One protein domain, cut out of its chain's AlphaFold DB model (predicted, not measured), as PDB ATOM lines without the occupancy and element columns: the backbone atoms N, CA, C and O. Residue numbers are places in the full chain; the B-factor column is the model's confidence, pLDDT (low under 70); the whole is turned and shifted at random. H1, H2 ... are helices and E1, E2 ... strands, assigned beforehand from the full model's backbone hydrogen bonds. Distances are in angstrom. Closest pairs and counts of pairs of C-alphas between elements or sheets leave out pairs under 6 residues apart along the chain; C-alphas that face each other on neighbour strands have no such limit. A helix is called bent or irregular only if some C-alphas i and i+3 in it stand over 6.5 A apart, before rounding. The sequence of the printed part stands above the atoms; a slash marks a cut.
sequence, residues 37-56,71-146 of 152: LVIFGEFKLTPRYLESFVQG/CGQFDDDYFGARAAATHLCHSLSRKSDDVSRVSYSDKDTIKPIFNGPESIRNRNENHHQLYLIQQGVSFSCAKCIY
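AT A GLANCE: This is residues 37 to 56 and 71 to 146 of the 152 residues of an uncharacterized protein of Pseudoalteromonas sp. NBT06-2 (UniProt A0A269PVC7). One long helix, H2, packs slantwise over one face of a strongly twisted three-stranded sheet, whose other face is bare of helices. The short helices H1 and H3 sit near the first part of H2, and the unnamed residues 94 to 109 make a long loop from its last residues to E2. The printed part has 96 residues, with E1, H1, H2, E2, H3 and E3 along the chain; the class is mixed, and the sheet's order is E1, E3, E2, antiparallel throughout. It is compact, with a radius of gyration of the C-alphas of 13.8 A and spans of 37 by 26 by 24 A.

HOW THE PARTS SIT: E3, residues 137 to 145, is the inner strand. Its neighbour E1, residues 37 to 45, bends by 66 degrees at residue 40; N 43 and O 139 are 2.8 A apart, within hydrogen-bond range. On E2, residues 110 to 116, N 113 and O 140 of E3 are within range at 2.8 A. H2, residues 73 to 93, is on the sheet at a height of 7.4 A, over E3 and E2; its closest C-alphas to E3 are Cys 89 and Cys 141, 5.4 A. H1, residues 47 to 53, touches H2 residues 80 to 84 alone, about perpendicular at 89 degrees, closest at C-alphas 53 and 80, 4.9 A. H3, residues 127 to 130, touches H2 residues 74 to 78 alone, closest at C-alphas 74 and 129, 5.2 A. O i to N i+4 pairs within range number 16 of 17 in H2 and 1 of 3 in H1, which has 2 of 4 for i+3; H3 is too short for an i+4 pair.

IN THESE COORDINATES: E1 begins at C-alpha 37 (89.528, 25.467, -20.661) and spans 21.7 A. H1 spans 10.0 A and is only just irregular, with C-alphas 49 and 52 6.53 A apart. H2 spans 30.3 A, E2 18.5 A and H3 5.1 A. E3 spans 24.7 A, ending at C-alpha 145 (94.128, 29.963, -20.111).

THE WHOLE: The C-alphas of Cys 71 and Asp 97 are farthest apart, 39.7 A. Residues 57 to 70 are not printed; C-alphas 56 and 71 are 10.8 A apart across the cut. H2 to E2 is a long link. The pLDDT is under 70 at residues 55 to 56, 71 to 75 and 94 to 108.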
ATOM      1  N   LEU A  37      89.162  26.723 -21.305       82.38
ATOM      2  CA  LEU A  37      89.528  25.467 -20.661       82.38
ATOM      3  C   LEU A  37      90.335  24.600 -21.626       82.38
ATOM      4  O   LEU A  37      89.853  24.232 -22.697       82.38
ATOM      5  N   VAL A  38      91.541  24.222 -21.215       84.62
ATOM      6  CA  VAL A  38      92.356  23.215 -21.901       84.62
ATOM      7  C   VAL A  38      92.422  21.971 -21.041       84.62
ATOM      8  O   VAL A  38      93.026  21.982 -19.969       84.62
ATOM      9  N   ILE A  39      91.809  20.893 -21.523       85.81
ATOM     10  CA  ILE A  39      91.893  19.570 -20.905       85.81
ATOM     11  C   ILE A  39      93.187  18.905 -21.368       85.81
ATOM     12  O   ILE A  39      93.434  18.796 -22.567       85.81
ATOM     13  N   PHE A  40      94.003  18.448 -20.422       84.81
ATOM     14  CA  PHE A  40      95.298  17.819 -20.712       84.81
ATOM     15  C   PHE A  40      95.435  16.403 -20.137       84.81
ATOM     16  O   PHE A  40      96.494  15.787 -20.238       84.81
ATOM     17  N   GLY A  41      94.368  15.858 -19.550       87.00
ATOM     18  CA  GLY A  41      94.317  14.457 -19.150       87.00
ATOM     19  C   GLY A  41      92.983  14.080 -18.529       87.00
ATOM     20  O   GLY A  41      92.291  14.929 -17.973       87.00
ATOM     21  N   GLU A  42      92.642  12.799 -18.609       93.00
ATOM     22  CA  GLU A  42      91.447  12.223 -17.998       93.00
ATOM     23  C   GLU A  42      91.842  11.031 -17.139       93.00
ATOM     24  O   GLU A  42      92.676  10.210 -17.527       93.00
ATOM     25  N   PHE A  43      91.254  10.952 -15.952       94.81
ATOM     26  CA  PHE A  43      91.679  10.026 -14.919       94.81
ATOM     27  C   PHE A  43      90.491   9.410 -14.212       94.81
ATOM     28  O   PHE A  43      89.413   9.997 -14.089       94.81
ATOM     29  N   LYS A  44      90.741   8.216 -13.684       96.69
ATOM     30  CA  LYS A  44      89.862   7.545 -12.745       96.69
ATOM     31  C   LYS A  44      90.677   7.120 -11.537       96.69
ATOM     32  O   LYS A  44      91.635   6.363 -11.685       96.69
ATOM     33  N   LEU A  45      90.291   7.588 -10.356       95.06
ATOM     34  CA  LEU A  45      90.868   7.116  -9.102       95.06
ATOM     35  C   LEU A  45      89.938   6.074  -8.508       95.06
ATOM     36  O   LEU A  45      88.732   6.286  -8.358       95.06
ATOM     37  N   THR A  46      90.512   4.913  -8.223       95.19
ATOM     38  CA  THR A  46      89.787   3.819  -7.591       95.19
ATOM     39  C   THR A  46      89.629   4.101  -6.098       95.19
ATOM     40  O   THR A  46      90.475   4.788  -5.523       95.19
ATOM     41  N   PRO A  47      88.611   3.518  -5.447       92.50
ATOM     42  CA  PRO A  47      88.452   3.581  -3.993       92.50
ATOM     43  C   PRO A  47      89.747   3.290  -3.233       92.50
ATOM     44  O   PRO A  47      90.179   4.079  -2.407       92.50
ATOM     45  N   ARG A  48      90.444   2.218  -3.628       90.44
ATOM     46  CA  ARG A  48      91.711   1.801  -3.024       90.44
ATOM     47  C   ARG A  48      92.813   2.860  -3.104       90.44
ATOM     48  O   ARG A  48      93.643   2.946  -2.211       90.44
ATOM     49  N   TYR A  49      92.869   3.634  -4.188       88.69
ATOM     50  CA  TYR A  49      93.826   4.738  -4.284       88.69
ATOM     51  C   TYR A  49      93.439   5.889  -3.353       88.69
ATOM     52  O   TYR A  49      94.300   6.545  -2.779       88.69
ATOM     53  N   LEU A  50      92.139   6.136  -3.215       88.88
ATOM     54  CA  LEU A  50      91.610   7.231  -2.420       88.88
ATOM     55  C   LEU A  50      91.642   6.957  -0.907       88.88
ATOM     56  O   LEU A  50      91.635   7.909  -0.137       88.88
ATOM     57  N   GLU A  51      91.757   5.698  -0.472       82.25
ATOM     58  CA  GLU A  51      91.876   5.315   0.948       82.25
ATOM     59  C   GLU A  51      93.005   6.058   1.684       82.25
ATOM     60  O   GLU A  51      92.847   6.402   2.850       82.25
ATOM     61  N   SER A  52      94.123   6.371   1.017       80.69
ATOM     62  CA  SER A  52      95.226   7.128   1.632       80.69
ATOM     63  C   SER A  52      94.964   8.632   1.764       80.69
ATOM     64  O   SER A  52      95.793   9.346   2.323       80.69
ATOM     65  N   PHE A  53      93.869   9.122   1.185       76.62
ATOM     66  CA  PHE A  53      93.455  10.526   1.206       76.62
ATOM     67  C   PHE A  53      92.255  10.769   2.120       76.62
ATOM     68  O   PHE A  53      91.855  11.919   2.288       76.62
ATOM     69  N   VAL A  54      91.710   9.707   2.721       72.75
ATOM     70  CA  VAL A  54      90.778   9.819   3.840       72.75
ATOM     71  C   VAL A  54      91.545  10.475   4.982       72.75
ATOM     72  O   VAL A  54      92.490   9.892   5.520       72.75
ATOM     73  N   GLN A  55      91.184  11.709   5.330       63.16
ATOM     74  CA  GLN A  55      91.582  12.241   6.627       63.16
ATOM     75  C   GLN A  55      90.807  11.413   7.650       63.16
ATOM     76  O   GLN A  55      89.595  11.274   7.526       63.16
ATOM     77  N   GLY A  56      91.514  10.767   8.585       54.97
ATOM     78  CA  GLY A  56      90.846  10.083   9.694       54.97
ATOM     79  C   GLY A  56      89.915  11.055  10.419       54.97
ATOM     80  O   GLY A  56      90.085  12.260  10.248       54.97
ATOM     81  N   CYS A  71      82.259  18.453  11.651       51.72
ATOM     82  CA  CYS A  71      82.941  17.177  11.757       51.72
ATOM     83  C   CYS A  71      81.997  16.037  11.344       51.72
ATOM     84  O   CYS A  71      81.010  15.756  12.029       51.72
ATOM     85  N   GLY A  72      82.295  15.399  10.215       52.78
ATOM     86  CA  GLY A  72      81.574  14.242   9.715       52.78
ATOM     87  C   GLY A  72      82.284  13.637   8.510       52.78
ATOM     88  O   GLY A  72      82.723  14.360   7.622       52.78
ATOM     89  N   GLN A  73      82.292  12.303   8.454       55.44
ATOM     90  CA  GLN A  73      82.860  11.477   7.379       55.44
ATOM     91  C   GLN A  73      82.482  11.947   5.953       55.44
ATOM     92  O   GLN A  73      83.206  11.705   4.992       55.44
ATOM     93  N   PHE A  74      81.343  12.631   5.821       58.78
ATOM     94  CA  PHE A  74      80.760  13.106   4.567       58.78
ATOM     95  C   PHE A  74      81.558  14.247   3.905       58.78
ATOM     96  O   PHE A  74      81.917  14.143   2.731       58.78
ATOM     97  N   ASP A  75      81.905  15.299   4.659       66.00
ATOM     98  CA  ASP A  75      82.717  16.406   4.131       66.00
ATOM     99  C   ASP A  75      84.148  15.915   3.838       66.00
ATOM    100  O   ASP A  75      84.743  16.256   2.809       66.00
ATOM    101  N   ASP A  76      84.680  15.049   4.704       74.44
ATOM    102  CA  ASP A  76      86.051  14.543   4.626       74.44
ATOM    103  C   ASP A  76      86.292  13.662   3.390       74.44
ATOM    104  O   ASP A  76      87.335  13.791   2.741       74.44
ATOM    105  N   ASP A  77      85.319  12.832   2.994       84.50
ATOM    106  CA  ASP A  77      85.405  12.009   1.782       84.50
ATOM    107  C   ASP A  77      85.460  12.874   0.515       84.50
ATOM    108  O   ASP A  77      86.299  12.649  -0.371       84.50
ATOM    109  N   TYR A  78      84.594  13.892   0.426       84.38
ATOM    110  CA  TYR A  78      84.602  14.847  -0.683       84.38
ATOM    111  C   TYR A  78      85.936  15.598  -0.752       84.38
ATOM    112  O   TYR A  78      86.582  15.636  -1.809       84.38
ATOM    113  N   PHE A  79      86.392  16.155   0.375       83.06
ATOM    114  CA  PHE A  79      87.654  16.888   0.432       83.06
ATOM    115  C   PHE A  79      88.859  15.992   0.137       83.06
ATOM    116  O   PHE A  79      89.757  16.418  -0.593       83.06
ATOM    117  N   GLY A  80      88.872  14.750   0.624       85.94
ATOM    118  CA  GLY A  80      89.916  13.766   0.346       85.94
ATOM    119  C   GLY A  80      90.017  13.447  -1.144       85.94
ATOM    120  O   GLY A  80      91.095  13.539  -1.741       85.94
ATOM    121  N   ALA A  81      88.882  13.168  -1.789       89.50
ATOM    122  CA  ALA A  81      88.840  12.918  -3.226       89.50
ATOM    123  C   ALA A  81      89.245  14.150  -4.055       89.50
ATOM    124  O   ALA A  81      90.012  14.029  -5.019       89.50
ATOM    125  N   ARG A  82      88.801  15.348  -3.653       87.62
ATOM    126  CA  ARG A  82      89.208  16.621  -4.270       87.62
ATOM    127  C   ARG A  82      90.706  16.868  -4.132       87.62
ATOM    128  O   ARG A  82      91.349  17.248  -5.115       87.62
ATOM    129  N   ALA A  83      91.270  16.636  -2.951       86.44
ATOM    130  CA  ALA A  83      92.695  16.787  -2.690       86.44
ATOM    131  C   ALA A  83      93.522  15.819  -3.549       86.44
ATOM    132  O   ALA A  83      94.477  16.249  -4.200       86.44
ATOM    133  N   ALA A  84      93.115  14.548  -3.631       90.56
ATOM    134  CA  ALA A  84      93.771  13.540  -4.461       90.56
ATOM    135  C   ALA A  84      93.779  13.927  -5.949       90.56
ATOM    136  O   ALA A  84      94.827  13.918  -6.601       90.56
ATOM    137  N   ALA A  85      92.619  14.322  -6.484       91.56
ATOM    138  CA  ALA A  85      92.481  14.725  -7.881       91.56
ATOM    139  C   ALA A  85      93.305  15.984  -8.202       91.56
ATOM    140  O   ALA A  85      94.020  16.033  -9.204       91.56
ATOM    141  N   THR A  86      93.271  16.973  -7.307       88.25
ATOM    142  CA  THR A  86      94.052  18.215  -7.419       88.25
ATOM    143  C   THR A  86      95.550  17.929  -7.413       88.25
ATOM    144  O   THR A  86      96.283  18.417  -8.277       88.25
ATOM    145  N   HIS A  87      96.012  17.084  -6.488       87.12
ATOM    146  CA  HIS A  87      97.408  16.667  -6.414       87.12
ATOM    147  C   HIS A  87      97.869  16.000  -7.717       87.12
ATOM    148  O   HIS A  87      98.930  16.351  -8.245       87.12
ATOM    149  N   LEU A  88      97.056  15.096  -8.280       89.81
ATOM    150  CA  LEU A  88      97.368  14.445  -9.552       89.81
ATOM    151  C   LEU A  88      97.496  15.470 -10.686       89.81
ATOM    152  O   LEU A  88      98.517  15.474 -11.377       89.81
ATOM    153  N   CYS A  89      96.527  16.373 -10.844       89.00
ATOM    154  CA  CYS A  89      96.564  17.380 -11.905       89.00
ATOM    155  C   CYS A  89      97.795  18.295 -11.814       89.00
ATOM    156  O   CYS A  89      98.452  18.534 -12.829       89.00
ATOM    157  N   HIS A  90      98.179  18.740 -10.613       85.75
ATOM    158  CA  HIS A  90      99.401  19.530 -10.428       85.75
ATOM    159  C   HIS A  90     100.687  18.729 -10.675       85.75
ATOM    160  O   HIS A  90     101.674  19.277 -11.168       85.75
ATOM    161  N   SER A  91     100.713  17.438 -10.335       85.12
ATOM    162  CA  SER A  91     101.890  16.596 -10.586       85.12
ATOM    163  C   SER A  91     102.178  16.437 -12.084       85.12
ATOM    164  O   SER A  91     103.338  16.358 -12.494       85.12
ATOM    165  N   LEU A  92     101.122  16.437 -12.901       80.19
ATOM    166  CA  LEU A  92     101.199  16.318 -14.352       80.19
ATOM    167  C   LEU A  92     101.573  17.644 -15.006       80.19
ATOM    168  O   LEU A  92     102.419  17.656 -15.895       80.19
ATOM    169  N   SER A  93     101.028  18.760 -14.517       73.69
ATOM    170  CA  SER A  93     101.359  20.079 -15.059       73.69
ATOM    171  C   SER A  93     102.822  20.467 -14.836       73.69
ATOM    172  O   SER A  93     103.431  21.120 -15.674       73.69
ATOM    173  N   ARG A  94     103.426  20.027 -13.723       62.75
ATOM    174  CA  ARG A  94     104.861  20.227 -13.455       62.75
ATOM    175  C   ARG A  94     105.768  19.468 -14.427       62.75
ATOM    176  O   ARG A  94     106.929  19.834 -14.558       62.75
ATOM    177  N   LYS A  95     105.265  18.412 -15.078       55.38
ATOM    178  CA  LYS A  95     105.995  17.668 -16.117       55.38
ATOM    179  C   LYS A  95     105.835  18.280 -17.507       55.38
ATOM    180  O   LYS A  95     106.610  17.942 -18.391       55.38
ATOM    181  N   SER A  96     104.846  19.147 -17.708       51.00
ATOM    182  CA  SER A  96     104.567  19.800 -18.982       51.00
ATOM    183  C   SER A  96     105.077  21.245 -18.974       51.00
ATOM    184  O   SER A  96     104.246  22.135 -18.981       51.00
ATOM    185  N   ASP A  97     106.397  21.469 -18.870       47.28
ATOM    186  CA  ASP A  97     107.189  22.702 -19.150       47.28
ATOM    187  C   ASP A  97     106.628  24.114 -18.827       47.28
ATOM    188  O   ASP A  97     107.231  25.127 -19.179       47.28
ATOM    189  N   ASP A  98     105.526  24.229 -18.097       47.16
ATOM    190  CA  ASP A  98     104.774  25.460 -17.902       47.16
ATOM    191  C   ASP A  98     104.734  25.760 -16.403       47.16
ATOM    192  O   ASP A  98     103.757  25.510 -15.689       47.16
ATOM    193  N   VAL A  99     105.874  26.242 -15.896       43.97
ATOM    194  CA  VAL A  99     106.013  26.785 -14.539       43.97
ATOM    195  C   VAL A  99     105.199  28.078 -14.475       43.97
ATOM    196  O   VAL A  99     105.721  29.190 -14.564       43.97
ATOM    197  N   SER A 100     103.883  27.922 -14.354       45.38
ATOM    198  CA  SER A 100     102.949  29.018 -14.151       45.38
ATOM    199  C   SER A 100     103.266  29.651 -12.797       45.38
ATOM    200  O   SER A 100     103.126  29.036 -11.737       45.38
ATOM    201  N   ARG A 101     103.788  30.880 -12.857       45.44
ATOM    202  CA  ARG A 101     103.998  31.766 -11.711       45.44
ATOM    203  C   ARG A 101     102.684  31.837 -10.942       45.44
ATOM    204  O   ARG A 101     101.639  32.031 -11.551       45.44
ATOM    205  N   VAL A 102     102.754  31.684  -9.622       41.06
ATOM    206  CA  VAL A 102     101.611  31.832  -8.713       41.06
ATOM    207  C   VAL A 102     100.943  33.181  -8.995       41.06
ATOM    208  O   VAL A 102     101.477  34.235  -8.655       41.06
ATOM    209  N   SER A 103      99.813  33.139  -9.693       44.03
ATOM    210  CA  SER A 103      98.960  34.285  -9.971       44.03
ATOM    211  C   SER A 103      97.911  34.344  -8.868       44.03
ATOM    212  O   SER A 103      97.271  33.342  -8.567       44.03
ATOM    213  N   TYR A 104      97.713  35.517  -8.270       46.25
ATOM    214  CA  TYR A 104      96.642  35.775  -7.294       46.25
ATOM    215  C   TYR A 104      95.254  35.916  -7.957       46.25
ATOM    216  O   TYR A 104      94.316  36.415  -7.344       46.25
ATOM    217  N   SER A 105      95.125  35.507  -9.221       57.03
ATOM    218  CA  SER A 105      93.870  35.439  -9.972       57.03
ATOM    219  C   SER A 105      93.712  34.027 -10.530       57.03
ATOM    220  O   SER A 105      94.722  33.371 -10.773       57.03
ATOM    221  N   ASP A 106      92.480  33.577 -10.801       55.16
ATOM    222  CA  ASP A 106      92.191  32.246 -11.376       55.16
ATOM    223  C   ASP A 106      92.884  31.978 -12.734       55.16
ATOM    224  O   ASP A 106      92.835  30.865 -13.266       55.16
ATOM    225  N   LYS A 107      93.572  32.983 -13.291       60.62
ATOM    226  CA  LYS A 107      94.433  32.887 -14.470       60.62
ATOM    227  C   LYS A 107      95.519  31.832 -14.281       60.62
ATOM    228  O   LYS A 107      96.280  31.883 -13.317       60.62
ATOM    229  N   ASP A 108      95.591  30.905 -15.233       64.25
ATOM    230  CA  ASP A 108      96.554  29.800 -15.283       64.25
ATOM    231  C   ASP A 108      96.464  28.804 -14.121       64.25
ATOM    232  O   ASP A 108      97.372  27.996 -13.907       64.25
ATOM    233  N   THR A 109      95.349  28.805 -13.389       77.56
ATOM    234  CA  THR A 109      95.087  27.763 -12.395       77.56
ATOM    235  C   THR A 109      94.779  26.429 -13.079       77.56
ATOM    236  O   THR A 109      94.331  26.364 -14.229       77.56
ATOM    237  N   ILE A 110      95.051  25.344 -12.358       83.81
ATOM    238  CA  ILE A 110      94.788  23.969 -12.781       83.81
ATOM    239  C   ILE A 110      93.829  23.360 -11.776       83.81
ATOM    240  O   ILE A 110      94.095  23.415 -10.577       83.81
ATOM    241  N   LYS A 111      92.734  22.771 -12.258       86.56
ATOM    242  CA  LYS A 111      91.734  22.124 -11.404       86.56
ATOM    243  C   LYS A 111      91.245  20.807 -12.018       86.56
ATOM    244  O   LYS A 111      91.236  20.667 -13.247       86.56
ATOM    245  N   PRO A 112      90.847  19.833 -11.184       90.06
ATOM    246  CA  PRO A 112      90.095  18.678 -11.651       90.06
ATOM    247  C   PRO A 112      88.647  19.083 -11.971       90.06
ATOM    248  O   PRO A 112      88.009  19.766 -11.176       90.06
ATOM    249  N   ILE A 113      88.119  18.632 -13.107       89.31
ATOM    250  CA  ILE A 113      86.703  18.722 -13.487       89.31
ATOM    251  C   ILE A 113      86.085  17.340 -13.294       89.31
ATOM    252  O   ILE A 113      86.436  16.405 -14.014       89.31
ATOM    253  N   PHE A 114      85.190  17.190 -12.319       90.19
ATOM    254  CA  PHE A 114      84.584  15.897 -12.005       90.19
ATOM    255  C   PHE A 114      83.511  15.500 -13.025       90.19
ATOM    256  O   PHE A 114      82.513  16.184 -13.223       90.19
ATOM    257  N   ASN A 115      83.700  14.332 -13.631       89.75
ATOM    258  CA  ASN A 115      82.777  13.745 -14.602       89.75
ATOM    259  C   ASN A 115      81.853  12.704 -13.950       89.75
ATOM    260  O   ASN A 115      80.772  12.419 -14.468       89.75
ATOM    261  N   GLY A 116      82.258  12.146 -12.806       88.75
ATOM    262  CA  GLY A 116      81.448  11.229 -12.013       88.75
ATOM    263  C   GLY A 116      82.182  10.706 -10.772       88.75
ATOM    264  O   GLY A 116      83.401  10.874 -10.677       88.75
ATOM    265  N   PRO A 117      81.481  10.029  -9.848       91.50
ATOM    266  CA  PRO A 117      80.034   9.758  -9.829       91.50
ATOM    267  C   PRO A 117      79.182  11.029  -9.685       91.50
ATOM    268  O   PRO A 117      79.691  12.096  -9.379       91.50
ATOM    269  N   GLU A 118      77.870  10.944  -9.907       88.31
ATOM    270  CA  GLU A 118      76.994  12.125  -9.792       88.31
ATOM    271  C   GLU A 118      77.028  12.771  -8.405       88.31
ATOM    272  O   GLU A 118      76.886  13.980  -8.259       88.31
ATOM    273  N   SER A 119      77.252  11.947  -7.390       88.38
ATOM    274  CA  SER A 119      77.366  12.341  -5.997       88.38
ATOM    275  C   SER A 119      78.545  13.265  -5.702       88.38
ATOM    276  O   SER A 119      78.450  13.947  -4.702       88.38
ATOM    277  N   ILE A 120      79.611  13.331  -6.521       87.12
ATOM    278  CA  ILE A 120      80.737  14.267  -6.291       87.12
ATOM    279  C   ILE A 120      80.567  15.610  -7.012       87.12
ATOM    280  O   ILE A 120      81.323  16.551  -6.787       87.12
ATOM    281  N   ARG A 121      79.618  15.706  -7.944       85.75
ATOM    282  CA  ARG A 121      79.542  16.852  -8.852       85.75
ATOM    283  C   ARG A 121      78.815  18.019  -8.202       85.75
ATOM    284  O   ARG A 121      77.720  17.835  -7.692       85.75
ATOM    285  N   ASN A 122      79.339  19.229  -8.379       76.19
ATOM    286  CA  ASN A 122      78.728  20.477  -7.897       76.19
ATOM    287  C   ASN A 122      77.279  20.686  -8.360       76.19
ATOM    288  O   ASN A 122      76.496  21.363  -7.706       76.19
ATOM    289  N   ARG A 123      76.887  20.103  -9.504       78.50
ATOM    290  CA  ARG A 123      75.491  20.159  -9.975       78.50
ATOM    291  C   ARG A 123      74.507  19.434  -9.048       78.50
ATOM    292  O   ARG A 123      73.302  19.615  -9.193       78.50
ATOM    293  N   ASN A 124      75.009  18.600  -8.143       79.25
ATOM    294  CA  ASN A 124      74.252  17.979  -7.077       79.25
ATOM    295  C   ASN A 124      74.426  18.813  -5.801       79.25
ATOM    296  O   ASN A 124      75.488  18.823  -5.189       79.25
ATOM    297  N   GLU A 125      73.364  19.494  -5.378       80.38
ATOM    298  CA  GLU A 125      73.374  20.395  -4.214       80.38
ATOM    299  C   GLU A 125      73.757  19.691  -2.900       80.38
ATOM    300  O   GLU A 125      74.199  20.335  -1.955       80.38
ATOM    301  N   ASN A 126      73.637  18.361  -2.851       81.50
ATOM    302  CA  ASN A 126      73.969  17.548  -1.683       81.50
ATOM    303  C   ASN A 126      75.254  16.730  -1.891       81.50
ATOM    304  O   ASN A 126      75.438  15.702  -1.240       81.50
ATOM    305  N   HIS A 127      76.139  17.130  -2.810       77.81
ATOM    306  CA  HIS A 127      77.317  16.334  -3.167       77.81
ATOM    307  C   HIS A 127      78.265  16.067  -1.984       77.81
ATOM    308  O   HIS A 127      78.776  14.958  -1.863       77.81
ATOM    309  N   HIS A 128      78.408  17.008  -1.047       78.38
ATOM    310  CA  HIS A 128      79.164  16.778   0.194       78.38
ATOM    311  C   HIS A 128      78.549  15.689   1.091       78.38
ATOM    312  O   HIS A 128      79.255  15.039   1.842       78.38
ATOM    313  N   GLN A 129      77.235  15.462   1.021       80.56
ATOM    314  CA  GLN A 129      76.544  14.451   1.836       80.56
ATOM    315  C   GLN A 129      76.452  13.094   1.134       80.56
ATOM    316  O   GLN A 129      76.396  12.048   1.775       80.56
ATOM    317  N   LEU A 130      76.351  13.116  -0.196       84.12
ATOM    318  CA  LEU A 130      76.064  11.935  -1.007       84.12
ATOM    319  C   LEU A 130      77.325  11.248  -1.521       84.12
ATOM    320  O   LEU A 130      77.275  10.072  -1.903       84.12
ATOM    321  N   TYR A 131      78.435  11.977  -1.611       87.12
ATOM    322  CA  TYR A 131      79.690  11.389  -2.025       87.12
ATOM    323  C   TYR A 131      80.280  10.541  -0.902       87.12
ATOM    324  O   TYR A 131      80.310  10.936   0.254       87.12
ATOM    325  N   LEU A 132      80.763   9.364  -1.284       88.38
ATOM    326  CA  LEU A 132      81.538   8.480  -0.431       88.38
ATOM    327  C   LEU A 132      82.793   8.103  -1.200       88.38
ATOM    328  O   LEU A 132      82.718   7.783  -2.393       88.38
ATOM    329  N   ILE A 133      83.934   8.074  -0.525       87.81
ATOM    330  CA  ILE A 133      85.226   7.820  -1.165       87.81
ATOM    331  C   ILE A 133      85.289   6.427  -1.815       87.81
ATOM    332  O   ILE A 133      85.996   6.218  -2.807       87.81
ATOM    333  N   GLN A 134      84.462   5.487  -1.339       89.81
ATOM    334  CA  GLN A 134      84.310   4.144  -1.903       89.81
ATOM    335  C   GLN A 134      83.638   4.125  -3.282       89.81
ATOM    336  O   GLN A 134      83.652   3.096  -3.959       89.81
ATOM    337  N   GLN A 135      83.069   5.241  -3.733       92.75
ATOM    338  CA  GLN A 135      82.520   5.365  -5.082       92.75
ATOM    339  C   GLN A 135      83.624   5.604  -6.128       92.75
ATOM    340  O   GLN A 135      83.419   5.355  -7.319       92.75
ATOM    341  N   GLY A 136      84.816   6.034  -5.694       93.50
ATOM    342  CA  GLY A 136      85.875   6.482  -6.591       93.50
ATOM    343  C   GLY A 136      85.515   7.790  -7.294       93.50
ATOM    344  O   GLY A 136      84.441   8.350  -7.097       93.50
ATOM    345  N   VAL A 137      86.402   8.262  -8.170       94.12
ATOM    346  CA  VAL A 137      86.146   9.462  -8.982       94.12
ATOM    347  C   VAL A 137      86.627   9.290 -10.407       94.12
ATOM    348  O   VAL A 137      87.606   8.594 -10.663       94.12
ATOM    349  N   SER A 138      85.949   9.955 -11.336       94.50
ATOM    350  CA  SER A 138      86.393  10.173 -12.712       94.50
ATOM    351  C   SER A 138      86.434  11.672 -12.971       94.50
ATOM    352  O   SER A 138      85.452  12.364 -12.699       94.50
ATOM    353  N   PHE A 139      87.548  12.184 -13.479       92.75
ATOM    354  CA  PHE A 139      87.736  13.617 -13.700       92.75
ATOM    355  C   PHE A 139      88.697  13.901 -14.849       92.75
ATOM    356  O   PHE A 139      89.520  13.064 -15.216       92.75
ATOM    357  N   SER A 140      88.610  15.115 -15.373       90.69
ATOM    358  CA  SER A 140      89.556  15.662 -16.340       90.69
ATOM    359  C   SER A 140      90.436  16.705 -15.651       90.69
ATOM    360  O   SER A 140      89.940  17.525 -14.885       90.69
ATOM    361  N   CYS A 141      91.741  16.702 -15.903       90.12
ATOM    362  CA  CYS A 141      92.614  17.795 -15.496       90.12
ATOM    363  C   CYS A 141      92.537  18.906 -16.536       90.12
ATOM    364  O   CYS A 141      92.824  18.676 -17.715       90.12
ATOM    365  N   ALA A 142      92.158  20.100 -16.092       86.81
ATOM    366  CA  ALA A 142      92.032  21.261 -16.952       86.81
ATOM    367  C   ALA A 142      92.912  22.413 -16.468       86.81
ATOM    368  O   ALA A 142      93.156  22.563 -15.269       86.81
ATOM    369  N   LYS A 143      93.374  23.233 -17.413       85.44
ATOM    370  CA  LYS A 143      93.999  24.538 -17.178       85.44
ATOM    371  C   LYS A 143      93.077  25.624 -17.724       85.44
ATOM    372  O   LYS A 143      92.570  25.475 -18.836       85.44
ATOM    373  N   CYS A 144      92.882  26.704 -16.974       82.00
ATOM    374  CA  CYS A 144      92.215  27.893 -17.497       82.00
ATOM    375  C   CYS A 144      93.249  28.857 -18.087       82.00
ATOM    376  O   CYS A 144      94.028  29.457 -17.345       82.00
ATOM    377  N   ILE A 145      93.260  29.009 -19.411       81.19
ATOM    378  CA  ILE A 145      94.128  29.963 -20.111       81.19
ATOM    379  C   ILE A 145      93.332  31.177 -20.564       81.19
ATOM    380  O   ILE A 145      92.316  31.068 -21.245       81.19
ATOM    381  N   TYR A 146      93.838  32.352 -20.219       74.88
ATOM    382  CA  TYR A 146      93.289  33.617 -20.680       74.88
ATOM    383  C   TYR A 146      94.073  34.045 -21.911       74.88
ATOM    384  O   TYR A 146      95.298  34.164 -21.861       74.88
TER     385      TYR A 146